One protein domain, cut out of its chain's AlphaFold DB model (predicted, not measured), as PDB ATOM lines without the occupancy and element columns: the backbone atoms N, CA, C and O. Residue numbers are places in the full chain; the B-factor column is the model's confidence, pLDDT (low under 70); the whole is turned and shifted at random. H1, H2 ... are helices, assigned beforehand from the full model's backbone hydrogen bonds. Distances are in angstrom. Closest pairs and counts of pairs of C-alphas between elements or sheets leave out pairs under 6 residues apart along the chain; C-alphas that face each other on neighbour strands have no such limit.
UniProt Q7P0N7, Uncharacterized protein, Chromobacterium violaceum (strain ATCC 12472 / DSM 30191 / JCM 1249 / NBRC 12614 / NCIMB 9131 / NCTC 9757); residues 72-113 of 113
ATOM      1  N   THR A  72      15.477  86.227  10.469       88.62
ATOM      2  CA  THR A  72      15.307  86.260  11.926       88.62
ATOM      3  C   THR A  72      15.319  84.836  12.491       88.62
ATOM      4  O   THR A  72      15.189  83.861  11.752       88.62
ATOM      5  N   LEU A  73      15.458  84.681  13.812       89.38
ATOM      6  CA  LEU A  73      15.373  83.353  14.436       89.38
ATOM      7  C   LEU A  73      13.987  82.708  14.232       89.38
ATOM      8  O   LEU A  73      13.902  81.502  14.029       89.38
ATOM      9  N   GLU A  74      12.925  83.514  14.246       92.06
ATOM     10  CA  GLU A  74      11.554  83.085  13.941       92.06
ATOM     11  C   GLU A  74      11.418  82.644  12.480       92.06
ATOM     12  O   GLU A  74      11.019  81.514  12.217       92.06
ATOM     13  N   GLY A  75      11.870  83.469  11.531       92.31
ATOM     14  CA  GLY A  75      11.843  83.109  10.114       92.31
ATOM     15  C   GLY A  75      12.716  81.892   9.794       92.31
ATOM     16  O   GLY A  75      12.387  81.116   8.903       92.31
ATOM     17  N   LEU A  76      13.815  81.669  10.525       92.12
ATOM     18  CA  LEU A  76      14.591  80.430  10.421       92.12
ATOM     19  C   LEU A  76      13.761  79.212  10.842       92.12
ATOM     20  O   LEU A  76      13.816  78.183  10.171       92.12
ATOM     21  N   ALA A  77      13.006  79.318  11.937       92.00
ATOM     22  CA  ALA A  77      12.150  78.235  12.403       92.00
ATOM     23  C   ALA A  77      11.057  77.902  11.375       92.00
ATOM     24  O   ALA A  77      10.852  76.729  11.074       92.00
ATOM     25  N   GLU A  78      10.424  78.916  10.777       92.88
ATOM     26  CA  GLU A  78       9.434  78.735   9.703       92.88
ATOM     27  C   GLU A  78      10.037  78.058   8.464       92.88
ATOM     28  O   GLU A  78       9.470  77.100   7.937       92.88
ATOM     29  N   LEU A  79      11.220  78.508   8.026       91.81
ATOM     30  CA  LEU A  79      11.929  77.930   6.879       91.81
ATOM     31  C   LEU A  79      12.313  76.460   7.092       91.81
ATOM     32  O   LEU A  79      12.332  75.696   6.130       91.81
ATOM     33  N   ILE A  80      12.645  76.079   8.326       92.12
ATOM     34  CA  ILE A  80      12.977  74.696   8.693       92.12
ATOM     35  C   ILE A  80      11.719  73.830   8.798       92.12
ATOM     36  O   ILE A  80      11.754  72.657   8.427       92.12
ATOM     37  N   ALA A  81      10.628  74.384   9.329       90.06
ATOM     38  CA  ALA A  81       9.393  73.647   9.564       90.06
ATOM     39  C   ALA A  81       8.681  73.248   8.261       90.06
ATOM     40  O   ALA A  81       8.023  72.208   8.222       90.06
ATOM     41  N   GLU A  82       8.805  74.052   7.202       89.56
ATOM     42  CA  GLU A  82       8.167  73.784   5.912       89.56
ATOM     43  C   GLU A  82       9.063  72.921   4.994       89.56
ATOM     44  O   GLU A  82      10.156  73.351   4.604       89.56
ATOM     45  N   PRO A  83       8.625  71.709   4.593       83.50
ATOM     46  CA  PRO A  83       9.422  70.831   3.743       83.50
ATOM     47  C   PRO A  83       9.818  71.494   2.419       83.50
ATOM     48  O   PRO A  83       8.978  71.993   1.677       83.50
ATOM     49  N   GLY A  84      11.112  71.464   2.096       81.94
ATOM     50  CA  GLY A  84      11.637  71.955   0.818       81.94
ATOM     51  C   GLY A  84      11.880  73.465   0.741       81.94
ATOM     52  O   GLY A  84      12.490  73.915  -0.228       81.94
ATOM     53  N   ARG A  85      11.496  74.251   1.756       84.50
ATOM     54  CA  ARG A  85      11.800  75.692   1.794       84.50
ATOM     55  C   ARG A  85      13.261  76.009   2.077       84.50
ATOM     56  O   ARG A  85      13.771  77.025   1.604       84.50
ATOM     57  N   MET A  86      13.932  75.150   2.836       84.38
ATOM     58  CA  MET A  86      15.351  75.278   3.128       84.38
ATOM     59  C   MET A  86      16.056  73.935   2.905       84.38
ATOM     60  O   MET A  86      15.674  72.938   3.518       84.38
ATOM     61  N   PRO A  87      17.100  73.880   2.057       82.44
ATOM     62  CA  PRO A  87      17.901  72.677   1.885       82.44
ATOM     63  C   PRO A  87      18.820  72.507   3.100       82.44
ATOM     64  O   PRO A  87      19.947  72.999   3.122       82.44
ATOM     65  N   VAL A  88      18.323  71.834   4.137       85.75
ATOM     66  CA  VAL A  88      19.067  71.508   5.358       85.75
ATOM     67  C   VAL A  88      19.127  69.991   5.524       85.75
ATOM     68  O   VAL A  88      18.127  69.299   5.351       85.75
ATOM     69  N   ASN A  89      20.311  69.448   5.807       89.81
ATOM     70  CA  ASN A  89      20.468  68.007   6.011       89.81
ATOM     71  C   ASN A  89      20.118  67.611   7.459       89.81
ATOM     72  O   ASN A  89      20.151  68.431   8.379       89.81
ATOM     73  N   ASN A  90      19.829  66.324   7.671       93.00
ATOM     74  CA  ASN A  90      19.443  65.801   8.985       93.00
ATOM     75  C   ASN A  90      20.518  66.032  10.060       93.00
ATOM     76  O   ASN A  90      20.187  66.270  11.218       93.00
ATOM     77  N   THR A  91      21.802  65.978   9.697       95.44
ATOM     78  CA  THR A  91      22.906  66.200  10.641       95.44
ATOM     79  C   THR A  91      22.890  67.623  11.196       95.44
ATOM     80  O   THR A  91      23.053  67.816  12.401       95.44
ATOM     81  N   ASP A  92      22.658  68.615  10.342       92.00
ATOM     82  CA  ASP A  92      22.601  70.019  10.738       92.00
ATOM     83  C   ASP A  92      21.322  70.333  11.527       92.00
ATOM     84  O   ASP A  92      21.386  71.055  12.524       92.00
ATOM     85  N   LEU A  93      20.188  69.709  11.176       92.94
ATOM     86  CA  LEU A  93      18.949  69.802  11.961       92.94
ATOM     87  C   LEU A  93      19.116  69.267  13.387       92.94
ATOM     88  O   LEU A  93      18.726  69.935  14.345       92.94
ATOM     89  N   VAL A  94      19.728  68.089  13.547       96.31
ATOM     90  CA  VAL A  94      19.972  67.494  14.870       96.31
ATOM     91  C   VAL A  94      20.883  68.389  15.713       96.31
ATOM     92  O   VAL A  94      20.606  68.608  16.893       96.31
ATOM     93  N   LYS A  95      21.940  68.957  15.117       96.19
ATOM     94  CA  LYS A  95      22.830  69.905  15.810       96.19
ATOM     95  C   LYS A  95      22.084  71.154  16.275       96.19
ATOM     96  O   LYS A  95      22.271  71.578  17.416       96.19
ATOM     97  N   LEU A  96      21.239  71.726  15.418       93.88
ATOM     98  CA  LEU A  96      20.448  72.906  15.761       93.88
ATOM     99  C   LEU A  96      19.464  72.603  16.899       93.88
ATOM    100  O   LEU A  96      19.418  73.342  17.881       93.88
ATOM    101  N   ALA A  97      18.736  71.486  16.807       94.94
ATOM    102  CA  ALA A  97      17.803  71.050  17.842       94.94
ATOM    103  C   ALA A  97      18.506  70.852  19.196       94.94
ATOM    104  O   ALA A  97      18.035  71.354  20.217       94.94
ATOM    105  N   ALA A  98      19.667  70.188  19.208       96.69
ATOM    106  CA  ALA A  98      20.457  69.978  20.419       96.69
ATOM    107  C   ALA A  98      20.899  71.301  21.071       96.69
ATOM    108  O   ALA A  98      20.770  71.460  22.286       96.69
ATOM    109  N   ALA A  99      21.364  72.271  20.276       96.88
ATOM    110  CA  ALA A  99      21.753  73.589  20.779       96.88
ATOM    111  C   ALA A  99      20.561  74.347  21.397       96.88
ATOM    112  O   ALA A  99      20.689  74.930  22.479       96.88
ATOM    113  N   CYS A 100      19.392  74.296  20.749       95.38
ATOM    114  CA  CYS A 100      18.155  74.873  21.275       95.38
ATOM    115  C   CYS A 100      17.756  74.227  22.610       95.38
ATOM    116  O   CYS A 100      17.519  74.942  23.585       95.38
ATOM    117  N   HIS A 101      17.732  72.892  22.681       96.00
ATOM    118  CA  HIS A 101      17.393  72.163  23.905       96.00
ATOM    119  C   HIS A 101      18.346  72.482  25.058       96.00
ATOM    120  O   HIS A 101      17.880  72.768  26.160       96.00
ATOM    121  N   LEU A 102      19.659  72.504  24.804       96.50
ATOM    122  CA  LEU A 102      20.659  72.850  25.814       96.50
ATOM    123  C   LEU A 102      20.397  74.245  26.397       96.50
ATOM    124  O   LEU A 102      20.335  74.419  27.613       96.50
ATOM    125  N   ARG A 103      20.174  75.242  25.533       95.12
ATOM    126  CA  ARG A 103      19.960  76.624  25.976       95.12
ATOM    127  C   ARG A 103      18.645  76.809  26.734       95.12
ATOM    128  O   ARG A 103      18.579  77.628  27.651       95.12
ATOM    129  N   LEU A 104      17.602  76.071  26.357       95.69
ATOM    130  CA  LEU A 104      16.328  76.061  27.076       95.69
ATOM    131  C   LEU A 104      16.473  75.418  28.458       95.69
ATOM    132  O   LEU A 104      16.034  76.016  29.439       95.69
ATOM    133  N   ALA A 105      17.154  74.273  28.552       94.56
ATOM    134  CA  ALA A 105      17.419  73.600  29.821       94.56
ATOM    135  C   ALA A 105      18.209  74.497  30.790       94.56
ATOM    136  O   ALA A 105      17.830  74.624  31.953       94.56
ATOM    137  N   GLU A 106      19.241  75.198  30.307       94.50
ATOM    138  CA  GLU A 106      19.988  76.180  31.110       94.50
ATOM    139  C   GLU A 106      19.095  77.302  31.655       94.50
ATOM    140  O   GLU A 106      19.247  77.721  32.802       94.50
ATOM    141  N   ARG A 107      18.175  77.824  30.835       93.75
ATOM    142  CA  ARG A 107      17.257  78.894  31.251       93.75
ATOM    143  C   ARG A 107      16.240  78.389  32.267       93.75
ATOM    144  O   ARG A 107      16.007  79.069  33.256       93.75
ATOM    145  N   MET A 108      15.679  77.202  32.052       91.25
ATOM    146  CA  MET A 108      14.727  76.584  32.976       91.25
ATOM    147  C   MET A 108      15.378  76.246  34.321       91.25
ATOM    148  O   MET A 108      14.791  76.521  35.361       91.25
ATOM    149  N   GLY A 109      16.616  75.740  34.315       80.31
ATOM    150  CA  GLY A 109      17.377  75.473  35.538       80.31
ATOM    151  C   GLY A 109      17.686  76.732  36.354       80.31
ATOM    152  O   GLY A 109      17.692  76.671  37.575       80.31
ATOM    153  N   ARG A 110      17.875  77.888  35.701       71.12
ATOM    154  CA  ARG A 110      18.045  79.194  36.373       71.12
ATOM    155  C   ARG A 110      16.748  79.802  36.903       71.12
ATOM    156  O   ARG A 110      16.809  80.708  37.716       71.12
ATOM    157  N   ILE A 111      15.597  79.379  36.383       68.00
ATOM    158  CA  ILE A 111      14.284  79.829  36.869       68.00
ATOM    159  C   ILE A 111      13.854  78.991  38.086       68.00
ATOM    160  O   ILE A 111      13.076  79.464  38.907       68.00
ATOM    161  N   ALA A 112      14.354  77.758  38.200       60.53
ATOM    162  CA  ALA A 112      13.997  76.809  39.253       60.53
ATOM    163  C   ALA A 112      14.940  76.801  40.477       60.53
ATOM    164  O   ALA A 112      14.670  76.052  41.416       60.53
ATOM    165  N   GLY A 113      16.029  77.577  40.471       50.28
ATOM    166  CA  GLY A 113      16.984  77.706  41.582       50.28
ATOM    167  C   GLY A 113      17.139  79.151  42.016       50.28
ATOM    168  O   GLY A 113      17.298  79.367  43.236       50.28
TER     169      GLY A 113
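AT A GLANCE: This is residues 72 to 113 of the 113 residues of an uncharacterized protein of Chromobacterium violaceum (strain ATCC 12472 / DSM 30191 / JCM 1249 / NBRC 12614 / NCIMB 9131 / NCTC 9757) (UniProt Q7P0N7). One long, straight helix, H2, makes most of the length; the loop of residues 82 to 89 turns the chain from the short helix H1 into its first end, as in an open V. Residues 94 to 113, most of them in H2, stick out free. The printed part has 42 residues with two named helices, H1 then H2, and no named strand; the class is all helix. It is loose, with a radius of gyration of the C-alphas of 13.0 A and spans of 41 by 21 by 13 A.

HOW THE PARTS SIT: Look first at H2, residues 90 to 111, then back to H1, residues 73 to 81. They are only just apart, their closest C-alphas 8.4 A from each other. A short link of 8 residues joins them. In both, every O i to N i+4 pair is within hydrogen-bond range.

IN THESE COORDINATES: Find C-alpha 90 at (19.443, 65.801, 8.985); from there H2 runs 31.6 A to C-alpha 111 at (14.284, 79.829, 36.869). H1 begins at C-alpha 73, (15.373, 83.353, 14.436), and spans 12.4 A.

THE WHOLE: The C-alphas farthest apart, of Gly 84 and Gly 113, are 41.5 A apart. The printed part has no cut. Look at residues 111 to 113 for pLDDT under 70.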